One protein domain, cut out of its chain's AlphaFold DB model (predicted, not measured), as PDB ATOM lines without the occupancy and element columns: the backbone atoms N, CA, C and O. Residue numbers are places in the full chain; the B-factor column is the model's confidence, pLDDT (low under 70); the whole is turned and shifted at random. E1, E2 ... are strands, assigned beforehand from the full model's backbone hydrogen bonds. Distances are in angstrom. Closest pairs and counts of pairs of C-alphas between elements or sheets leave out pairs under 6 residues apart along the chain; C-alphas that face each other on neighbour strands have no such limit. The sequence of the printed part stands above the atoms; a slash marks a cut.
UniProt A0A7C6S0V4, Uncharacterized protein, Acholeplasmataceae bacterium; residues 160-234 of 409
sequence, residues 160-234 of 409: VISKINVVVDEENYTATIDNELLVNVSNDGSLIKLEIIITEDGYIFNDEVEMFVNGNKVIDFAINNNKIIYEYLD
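This is residues 160 to 234 of the 409 residues of an uncharacterized protein of Acholeplasmataceae bacterium (UniProt A0A7C6S0V4). Look for two four-stranded sheets face to face, a small sandwich whose sheets come together along one side at E2 and E3, while E6 and E7 stay apart. The 75 printed residues have eight named strands, E1 to E8 in chain order, and no named helix, an all-strand class. One sheet runs E2, E1, E5, E6 and is mixed; the other runs E3, E4, E8, E7 and is antiparallel. The whole is compact, with a radius of gyration of the C-alphas of 11.8 A, and spans 35 by 22 by 21 A.

Find C-alpha 160 at (-37.670, 36.290, -50.863); from there E1, residues 160 to 169, runs 27.0 A and bends by 52 degrees at residue 163. Its sheet also holds E2, residues 174 to 177, E5, residues 203 to 213, which bends by 97 degrees at residue 207, and E6, residues 216 to 218. In the other sheet find E3, residues 181 to 187, E4, residues 191 to 198, 23.1 A long, E7, residues 222 to 224, and E8, residues 227 to 233, ending at C-alpha 233, (-43.442, 19.588, -26.926).

E1 and E5 are parallel neighbours; look at N 164 and O 210, 2.8 A apart. In the hairpin E1 and E2, N 167 and O 176 are 2.8 A apart; in the hairpin E5 and E6, N 218 and O 211, 2.8 A. Across the other sheet, E4 is antiparallel to E3, with N 184 and O 195 at 2.8 A, and to E8, with N 194 and O 230 at 2.8 A. The closest C-alphas of E2 and E3 are those of Thr 174 and Val 185, 5.8 A.

The printed part has no cut, and its links between strands are tight. Confidence is under 70 at residues 179 to 180, 188 to 190 and 200 to 202.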
ATOM      1  N   VAL A 160     -38.186  37.510 -51.484       80.88
ATOM      2  CA  VAL A 160     -37.670  36.290 -50.863       80.88
ATOM      3  C   VAL A 160     -37.563  36.471 -49.349       80.88
ATOM      4  O   VAL A 160     -36.755  37.257 -48.847       80.88
ATOM      5  N   ILE A 161     -38.344  35.694 -48.605       82.81
ATOM      6  CA  ILE A 161     -38.317  35.642 -47.144       82.81
ATOM      7  C   ILE A 161     -37.178  34.722 -46.708       82.81
ATOM      8  O   ILE A 161     -37.259  33.502 -46.828       82.81
ATOM      9  N   SER A 162     -36.107  35.312 -46.179       86.81
ATOM     10  CA  SER A 162     -34.914  34.595 -45.708       86.81
ATOM     11  C   SER A 162     -34.855  34.401 -44.194       86.81
ATOM     12  O   SER A 162     -34.014  33.648 -43.708       86.81
ATOM     13  N   LYS A 163     -35.738  35.055 -43.429       88.69
ATOM     14  CA  LYS A 163     -35.772  34.943 -41.971       88.69
ATOM     15  C   LYS A 163     -37.184  35.089 -41.420       88.69
ATOM     16  O   LYS A 163     -37.912  35.997 -41.814       88.69
ATOM     17  N   ILE A 164     -37.523  34.234 -40.460       90.31
ATOM     18  CA  ILE A 164     -38.812  34.211 -39.773       90.31
ATOM     19  C   ILE A 164     -38.569  34.204 -38.265       90.31
ATOM     20  O   ILE A 164     -37.854  33.342 -37.757       90.31
ATOM     21  N   ASN A 165     -39.196  35.131 -37.538       90.19
ATOM     22  CA  ASN A 165     -39.238  35.094 -36.078       90.19
ATOM     23  C   ASN A 165     -40.689  34.952 -35.627       90.19
ATOM     24  O   ASN A 165     -41.530  35.789 -35.956       90.19
ATOM     25  N   VAL A 166     -40.962  33.904 -34.858       91.50
ATOM     26  CA  VAL A 166     -42.255  33.642 -34.233       91.50
ATOM     27  C   VAL A 166     -42.091  33.741 -32.723       91.50
ATOM     28  O   VAL A 166     -41.199  33.127 -32.137       91.50
ATOM     29  N   VAL A 167     -42.969  34.505 -32.087       91.81
ATOM     30  CA  VAL A 167     -43.106  34.557 -30.630       91.81
ATOM     31  C   VAL A 167     -44.430  33.900 -30.277       91.81
ATOM     32  O   VAL A 167     -45.480  34.375 -30.703       91.81
ATOM     33  N   VAL A 168     -44.369  32.800 -29.535       89.06
ATOM     34  CA  VAL A 168     -45.513  31.987 -29.122       89.06
ATOM     35  C   VAL A 168     -45.787  32.241 -27.645       89.06
ATOM     36  O   VAL A 168     -44.907  32.073 -26.804       89.06
ATOM     37  N   ASP A 169     -47.018  32.629 -27.337       89.12
ATOM     38  CA  ASP A 169     -47.576  32.584 -25.992       89.12
ATOM     39  C   ASP A 169     -48.098  31.164 -25.743       89.12
ATOM     40  O   ASP A 169     -49.163  30.779 -26.231       89.12
ATOM     41  N   GLU A 170     -47.299  30.379 -25.025       83.75
ATOM     42  CA  GLU A 170     -47.532  28.957 -24.750       83.75
ATOM     43  C   GLU A 170     -48.639  28.726 -23.710       83.75
ATOM     44  O   GLU A 170     -49.172  27.624 -23.630       83.75
ATOM     45  N   GLU A 171     -49.031  29.747 -22.938       83.12
ATOM     46  CA  GLU A 171     -50.160  29.649 -22.002       83.12
ATOM     47  C   GLU A 171     -51.498  29.808 -22.730       83.12
ATOM     48  O   GLU A 171     -52.483  29.137 -22.416       83.12
ATOM     49  N   ASN A 172     -51.542  30.720 -23.706       85.50
ATOM     50  CA  ASN A 172     -52.763  31.054 -24.439       85.50
ATOM     51  C   ASN A 172     -52.846  30.393 -25.823       85.50
ATOM     52  O   ASN A 172     -53.858  30.553 -26.507       85.50
ATOM     53  N   TYR A 173     -51.799  29.674 -26.238       85.25
ATOM     54  CA  TYR A 173     -51.640  29.079 -27.568       85.25
ATOM     55  C   TYR A 173     -51.903  30.091 -28.686       85.25
ATOM     56  O   TYR A 173     -52.679  29.858 -29.613       85.25
ATOM     57  N   THR A 174     -51.259  31.253 -28.579       87.31
ATOM     58  CA  THR A 174     -51.293  32.297 -29.611       87.31
ATOM     59  C   THR A 174     -49.879  32.609 -30.076       87.31
ATOM     60  O   THR A 174     -48.923  32.355 -29.351       87.31
ATOM     61  N   ALA A 175     -49.718  33.143 -31.286       88.44
ATOM     62  CA  ALA A 175     -48.413  33.572 -31.768       88.44
ATOM     63  C   ALA A 175     -48.482  34.918 -32.477       88.44
ATOM     64  O   ALA A 175     -49.477  35.275 -33.108       88.44
ATOM     65  N   THR A 176     -47.377  35.642 -32.388       87.25
ATOM     66  CA  THR A 176     -47.082  36.811 -33.207       87.25
ATOM     67  C   THR A 176     -45.892  36.489 -34.093       87.25
ATOM     68  O   THR A 176     -44.926  35.878 -33.634       87.25
ATOM     69  N   ILE A 177     -45.956  36.909 -35.348       87.94
ATOM     70  CA  ILE A 177     -44.909  36.700 -36.343       87.94
ATOM     71  C   ILE A 177     -44.542  38.044 -36.963       87.94
ATOM     72  O   ILE A 177     -45.402  38.913 -37.122       87.94
ATOM     73  N   ASP A 178     -43.262  38.224 -37.271       70.19
ATOM     74  CA  ASP A 178     -42.813  39.381 -38.041       70.19
ATOM     75  C   ASP A 178     -43.286  39.262 -39.506       70.19
ATOM     76  O   ASP A 178     -43.328  38.163 -40.062       70.19
ATOM     77  N   ASN A 179     -43.536  40.407 -40.156       64.94
ATOM     78  CA  ASN A 179     -43.961  40.554 -41.563       64.94
ATOM     79  C   ASN A 179     -45.451  40.250 -41.841       64.94
ATOM     80  O   ASN A 179     -46.227  39.948 -40.940       64.94
ATOM     81  N   GLU A 180     -45.855  40.352 -43.112       69.25
ATOM     82  CA  GLU A 180     -47.197  40.032 -43.645       69.25
ATOM     83  C   GLU A 180     -47.448  38.509 -43.738       69.25
ATOM     84  O   GLU A 180     -48.071  38.004 -44.668       69.25
ATOM     85  N   LEU A 181     -46.926  37.755 -42.769       83.12
ATOM     86  CA  LEU A 181     -47.120  36.317 -42.641       83.12
ATOM     87  C   LEU A 181     -48.274  36.024 -41.684       83.12
ATOM     88  O   LEU A 181     -48.469  36.714 -40.683       83.12
ATOM     89  N   LEU A 182     -49.009  34.948 -41.951       86.00
ATOM     90  CA  LEU A 182     -49.989  34.407 -41.017       86.00
ATOM     91  C   LEU A 182     -49.356  33.262 -40.229       86.00
ATOM     92  O   LEU A 182     -48.758  32.367 -40.819       86.00
ATOM     93  N   VAL A 183     -49.536  33.259 -38.909       90.00
ATOM     94  CA  VAL A 183     -49.182  32.125 -38.049       90.00
ATOM     95  C   VAL A 183     -50.423  31.607 -37.331       90.00
ATOM     96  O   VAL A 183     -51.138  32.356 -36.670       90.00
ATOM     97  N   ASN A 184     -50.670  30.309 -37.463       87.88
ATOM     98  CA  ASN A 184     -51.691  29.578 -36.728       87.88
ATOM     99  C   ASN A 184     -51.013  28.687 -35.688       87.88
ATOM    100  O   ASN A 184     -50.042  27.999 -35.996       87.88
ATOM    101  N   VAL A 185     -51.547  28.686 -34.470       88.19
ATOM    102  CA  VAL A 185     -51.067  27.847 -33.368       88.19
ATOM    103  C   VAL A 185     -52.175  26.885 -32.970       88.19
ATOM    104  O   VAL A 185     -53.339  27.272 -32.869       88.19
ATOM    105  N   SER A 186     -51.818  25.627 -32.748       83.25
ATOM    106  CA  SER A 186     -52.715  24.612 -32.195       83.25
ATOM    107  C   SER A 186     -51.965  23.739 -31.194       83.25
ATOM    108  O   SER A 186     -50.747  23.619 -31.287       83.25
ATOM    109  N   ASN A 187     -52.684  23.154 -30.239       79.38
ATOM    110  CA  ASN A 187     -52.139  22.210 -29.268       79.38
ATOM    111  C   ASN A 187     -53.034  20.967 -29.211       79.38
ATOM    112  O   ASN A 187     -54.260  21.100 -29.154       79.38
ATOM    113  N   ASP A 188     -52.430  19.782 -29.228       66.50
ATOM    114  CA  ASP A 188     -53.123  18.496 -29.083       66.50
ATOM    115  C   ASP A 188     -53.119  17.935 -27.646       66.50
ATOM    116  O   ASP A 188     -53.687  16.873 -27.392       66.50
ATOM    117  N   GLY A 189     -52.533  18.673 -26.701       56.34
ATOM    118  CA  GLY A 189     -52.378  18.307 -25.293       56.34
ATOM    119  C   GLY A 189     -50.964  17.850 -24.932       56.34
ATOM    120  O   GLY A 189     -50.648  17.766 -23.747       56.34
ATOM    121  N   SER A 190     -50.116  17.586 -25.927       62.22
ATOM    122  CA  SER A 190     -48.706  17.220 -25.742       62.22
ATOM    123  C   SER A 190     -47.754  17.988 -26.663       62.22
ATOM    124  O   SER A 190     -46.595  18.215 -26.316       62.22
ATOM    125  N   LEU A 191     -48.237  18.409 -27.831       72.69
ATOM    126  CA  LEU A 191     -47.459  19.076 -28.858       72.69
ATOM    127  C   LEU A 191     -48.127  20.388 -29.263       72.69
ATOM    128  O   LEU A 191     -49.308  20.437 -29.612       72.69
ATOM    129  N   ILE A 192     -47.325  21.446 -29.296       75.69
ATOM    130  CA  ILE A 192     -47.660  22.716 -29.922       75.69
ATOM    131  C   ILE A 192     -47.264  22.638 -31.396       75.69
ATOM    132  O   ILE A 192     -46.108  22.388 -31.738       75.69
ATOM    133  N   LYS A 193     -48.228  22.903 -32.275       86.19
ATOM    134  CA  LYS A 193     -48.063  22.960 -33.729       86.19
ATOM    135  C   LYS A 193     -48.205  24.392 -34.227       86.19
ATOM    136  O   LYS A 193     -49.246  25.023 -34.030       86.19
ATOM    137  N   LEU A 194     -47.180  24.859 -34.933       88.12
ATOM    138  CA  LEU A 194     -47.132  26.127 -35.648       88.12
ATOM    139  C   LEU A 194     -47.320  25.896 -37.147       88.12
ATOM    140  O   LEU A 194     -46.623  25.092 -37.764       88.12
ATOM    141  N   GLU A 195     -48.241  26.642 -37.740       89.56
ATOM    142  CA  GLU A 195     -48.473  26.692 -39.180       89.56
ATOM    143  C   GLU A 195     -48.270  28.124 -39.674       89.56
ATOM    144  O   GLU A 195     -49.040  29.018 -39.333       89.56
ATOM    145  N   ILE A 196     -47.228  28.337 -40.476       90.50
ATOM    146  CA  ILE A 196     -46.842  29.650 -41.003       90.50
ATOM    147  C   ILE A 196     -47.151  29.684 -42.495       90.50
ATOM    148  O   ILE A 196     -46.729  28.788 -43.224       90.50
ATOM    149  N   ILE A 197     -47.882  30.700 -42.948       87.38
ATOM    150  CA  ILE A 197     -48.429  30.786 -44.306       87.38
ATOM    151  C   ILE A 197     -48.132  32.165 -44.897       87.38
ATOM    152  O   ILE A 197     -48.355  33.188 -44.246       87.38
ATOM    153  N   ILE A 198     -47.671  32.191 -46.150       83.19
ATOM    154  CA  ILE A 198     -47.592  33.418 -46.952       83.19
ATOM    155  C   ILE A 198     -48.998  33.767 -47.449       83.19
ATOM    156  O   ILE A 198     -49.637  32.949 -48.110       83.19
ATOM    157  N   THR A 199     -49.490  34.966 -47.128       74.81
ATOM    158  CA  THR A 199     -50.846  35.403 -47.511       74.81
ATOM    159  C   THR A 199     -50.896  36.388 -48.674       74.81
ATOM    160  O   THR A 199     -51.984  36.627 -49.192       74.81
ATOM    161  N   GLU A 200     -49.759  36.953 -49.085       69.94
ATOM    162  CA  GLU A 200     -49.683  37.924 -50.180       69.94
ATOM    163  C   GLU A 200     -48.952  37.363 -51.405       69.94
ATOM    164  O   GLU A 200     -47.936  36.675 -51.282       69.94
ATOM    165  N   ASP A 201     -49.475  37.677 -52.592       64.94
ATOM    166  CA  ASP A 201     -48.860  37.308 -53.866       64.94
ATOM    167  C   ASP A 201     -47.536  38.065 -54.068       64.94
ATOM    168  O   ASP A 201     -47.434  39.257 -53.777       64.94
ATOM    169  N   GLY A 202     -46.525  37.376 -54.605       66.75
ATOM    170  CA  GLY A 202     -45.186  37.938 -54.816       66.75
ATOM    171  C   GLY A 202     -44.242  37.796 -53.621       66.75
ATOM    172  O   GLY A 202     -43.202  38.441 -53.602       66.75
ATOM    173  N   TYR A 203     -44.568  36.963 -52.629       74.69
ATOM    174  CA  TYR A 203     -43.639  36.532 -51.582       74.69
ATOM    175  C   TYR A 203     -43.378  35.029 -51.694       74.69
ATOM    176  O   TYR A 203     -44.302  34.239 -51.893       74.69
ATOM    177  N   ILE A 204     -42.123  34.620 -51.502       83.38
ATOM    178  CA  ILE A 204     -41.721  33.206 -51.467       83.38
ATOM    179  C   ILE A 204     -40.761  32.954 -50.305       83.38
ATOM    180  O   ILE A 204     -39.997  33.840 -49.918       83.38
ATOM    181  N   PHE A 205     -40.771  31.744 -49.747       82.75
ATOM    182  CA  PHE A 205     -39.734  31.348 -48.794       82.75
ATOM    183  C   PHE A 205     -38.424  31.066 -49.525       82.75
ATOM    184  O   PHE A 205     -38.419  30.471 -50.599       82.75
ATOM    185  N   ASN A 206     -37.313  31.484 -48.924       80.25
ATOM    186  CA  ASN A 206     -35.994  31.017 -49.326       80.25
ATOM    187  C   ASN A 206     -35.832  29.538 -48.938       80.25
ATOM    188  O   ASN A 206     -36.243  29.151 -47.843       80.25
ATOM    189  N   ASP A 207     -35.167  28.748 -49.779       72.00
ATOM    190  CA  ASP A 207     -34.786  27.364 -49.466       72.00
ATOM    191  C   ASP A 207     -33.915  27.283 -48.195       72.00
ATOM    192  O   ASP A 207     -33.966  26.298 -47.465       72.00
ATOM    193  N   GLU A 208     -33.157  28.346 -47.895       80.25
ATOM    194  CA  GLU A 208     -32.311  28.477 -46.698       80.25
ATOM    195  C   GLU A 208     -32.917  29.396 -45.617       80.25
ATOM    196  O   GLU A 208     -32.192  30.086 -44.895       80.25
ATOM    197  N   VAL A 209     -34.247  29.485 -45.516       86.12
ATOM    198  CA  VAL A 209     -34.890  30.375 -44.535       86.12
ATOM    199  C   VAL A 209     -34.443  30.058 -43.100       86.12
ATOM    200  O   VAL A 209     -34.439  28.912 -42.660       86.12
ATOM    201  N   GLU A 210     -34.074  31.079 -42.329       88.94
ATOM    202  CA  GLU A 210     -33.768  30.909 -40.907       88.94
ATOM    203  C   GLU A 210     -35.021  31.138 -40.057       88.94
ATOM    204  O   GLU A 210     -35.538  32.256 -40.000       88.94
ATOM    205  N   MET A 211     -35.488  30.105 -39.353       88.62
ATOM    206  CA  MET A 211     -36.644  30.200 -38.459       88.62
ATOM    207  C   MET A 211     -36.221  30.256 -36.987       88.62
ATOM    208  O   MET A 211     -35.398  29.464 -36.526       88.62
ATOM    209  N   PHE A 212     -36.821  31.179 -36.237       88.25
ATOM    210  CA  PHE A 212     -36.663  31.313 -34.792       88.25
ATOM    211  C   PHE A 212     -38.027  31.238 -34.105       88.25
ATOM    212  O   PHE A 212     -38.933  31.987 -34.465       88.25
ATOM    213  N   VAL A 213     -38.161  30.383 -33.091       87.81
ATOM    214  CA  VAL A 213     -39.363  30.268 -32.247       87.81
ATOM    215  C   VAL A 213     -38.974  30.597 -30.815       87.81
ATOM    216  O   VAL A 213     -38.050  29.994 -30.269       87.81
ATOM    217  N   ASN A 214     -39.621  31.602 -30.218       87.44
ATOM    218  CA  ASN A 214     -39.296  32.096 -28.873       87.44
ATOM    219  C   ASN A 214     -37.798  32.425 -28.692       87.44
ATOM    220  O   ASN A 214     -37.215  32.250 -27.625       87.44
ATOM    221  N   GLY A 215     -37.161  32.917 -29.763       83.75
ATOM    222  CA  GLY A 215     -35.739  33.272 -29.796       83.75
ATOM    223  C   GLY A 215     -34.776  32.099 -30.029       83.75
ATOM    224  O   GLY A 215     -33.585  32.340 -30.224       83.75
ATOM    225  N   ASN A 216     -35.266  30.858 -30.074       80.75
ATOM    226  CA  ASN A 216     -34.462  29.671 -30.357       80.75
ATOM    227  C   ASN A 216     -34.466  29.363 -31.856       80.75
ATOM    228  O   ASN A 216     -35.526  29.353 -32.481       80.75
ATOM    229  N   LYS A 217     -33.287  29.107 -32.435       84.56
ATOM    230  CA  LYS A 217     -33.172  28.715 -33.847       84.56
ATOM    231  C   LYS A 217     -33.757  27.317 -34.037       84.56
ATOM    232  O   LYS A 217     -33.325  26.378 -33.371       84.56
ATOM    233  N   VAL A 218     -34.697  27.190 -34.964       79.62
ATOM    234  CA  VAL A 218     -35.249  25.907 -35.398       79.62
ATOM    235  C   VAL A 218     -34.352  25.355 -36.501       79.62
ATOM    236  O   VAL A 218     -34.012  26.067 -37.445       79.62
ATOM    237  N   ILE A 219     -33.930  24.104 -36.343       72.69
ATOM    238  CA  ILE A 219     -32.989  23.437 -37.257       72.69
ATOM    239  C   ILE A 219     -33.661  22.424 -38.185       72.69
ATOM    240  O   ILE A 219     -33.046  22.030 -39.167       72.69
ATOM    241  N   ASP A 220     -34.901  22.030 -37.891       71.44
ATOM    242  CA  ASP A 220     -35.653  21.057 -38.679       71.44
ATOM    243  C   ASP A 220     -37.108  21.516 -38.847       71.44
ATOM    244  O   ASP A 220     -37.852  21.657 -37.873       71.44
ATOM    245  N   PHE A 221     -37.478  21.829 -40.086       78.75
ATOM    246  CA  PHE A 221     -38.838  22.128 -40.524       78.75
ATOM    247  C   PHE A 221     -38.924  21.939 -42.042       78.75
ATOM    248  O   PHE A 221     -37.938  22.087 -42.764       78.75
ATOM    249  N   ALA A 222     -40.119  21.639 -42.544       71.50
ATOM    250  CA  ALA A 222     -40.357  21.483 -43.973       71.50
ATOM    251  C   ALA A 222     -41.114  22.689 -44.539       71.50
ATOM    252  O   ALA A 222     -42.104  23.143 -43.956       71.50
ATOM    253  N   ILE A 223     -40.683  23.158 -45.711       78.44
ATOM    254  CA  ILE A 223     -41.425  24.115 -46.534       78.44
ATOM    255  C   ILE A 223     -42.214  23.317 -47.573       78.44
ATOM    256  O   ILE A 223     -41.648  22.537 -48.336       78.44
ATOM    257  N   ASN A 224     -43.530  23.503 -47.618       75.19
ATOM    258  CA  ASN A 224     -44.393  22.871 -48.606       75.19
ATOM    259  C   ASN A 224     -45.471  23.858 -49.061       75.19
ATOM    260  O   ASN A 224     -46.234  24.345 -48.235       75.19
ATOM    261  N   ASN A 225     -45.547  24.143 -50.365       71.31
ATOM    262  CA  ASN A 225     -46.570  25.006 -50.971       71.31
ATOM    263  C   ASN A 225     -46.774  26.343 -50.227       71.31
ATOM    264  O   ASN A 225     -47.891  26.660 -49.822       71.31
ATOM    265  N   ASN A 226     -45.700  27.116 -50.024       77.88
ATOM    266  CA  ASN A 226     -45.731  28.409 -49.317       77.88
ATOM    267  C   ASN A 226     -46.236  28.331 -47.866       77.88
ATOM    268  O   ASN A 226     -46.737  29.312 -47.307       77.88
ATOM    269  N   LYS A 227     -46.072  27.162 -47.244       83.50
ATOM    270  CA  LYS A 227     -46.406  26.906 -45.849       83.50
ATOM    271  C   LYS A 227     -45.259  26.191 -45.142       83.50
ATOM    272  O   LYS A 227     -44.629  25.300 -45.708       83.50
ATOM    273  N   ILE A 228     -45.033  26.561 -43.888       86.75
ATOM    274  CA  ILE A 228     -44.141  25.861 -42.960       86.75
ATOM    275  C   ILE A 228     -44.992  25.250 -41.852       86.75
ATOM    276  O   ILE A 228     -45.894  25.905 -41.322       86.75
ATOM    277  N   ILE A 229     -44.707  23.995 -41.512       84.12
ATOM    278  CA  ILE A 229     -45.266  23.325 -40.336       84.12
ATOM    279  C   ILE A 229     -44.112  22.979 -39.405       84.12
ATOM    280  O   ILE A 229     -43.145  22.350 -39.832       84.12
ATOM    281  N   TYR A 230     -44.236  23.377 -38.145       85.06
ATOM    282  CA  TYR A 230     -43.277  23.062 -37.094       85.06
ATOM    283  C   TYR A 230     -44.013  22.607 -35.832       85.06
ATOM    284  O   TYR A 230     -45.039  23.184 -35.477       85.06
ATOM    285  N   GLU A 231     -43.505  21.572 -35.167       82.06
ATOM    286  CA  GLU A 231     -44.125  20.947 -33.995       82.06
ATOM    287  C   GLU A 231     -43.087  20.780 -32.879       82.06
ATOM    288  O   GLU A 231     -41.938  20.422 -33.144       82.06
ATOM    289  N   TYR A 232     -43.477  21.058 -31.632       76.00
ATOM    290  CA  TYR A 232     -42.619  20.894 -30.457       76.00
ATOM    291  C   TYR A 232     -43.432  20.558 -29.200       76.00
ATOM    292  O   TYR A 232     -44.631  20.814 -29.150       76.00
ATOM    293  N   LEU A 233     -42.791  19.963 -28.189       73.88
ATOM    294  CA  LEU A 233     -43.442  19.588 -26.926       73.88
ATOM    295  C   LEU A 233     -43.940  20.818 -26.162       73.88
ATOM    296  O   LEU A 233     -43.195  21.785 -26.005       73.88
ATOM    297  N   ASP A 234     -45.175  20.754 -25.659       74.31
ATOM    298  CA  ASP A 234     -45.750  21.809 -24.823       74.31
ATOM    299  C   ASP A 234     -45.006  21.873 -23.469       74.31
ATOM    300  O   ASP A 234     -45.042  20.909 -22.697       74.31
TER     301      ASP A 234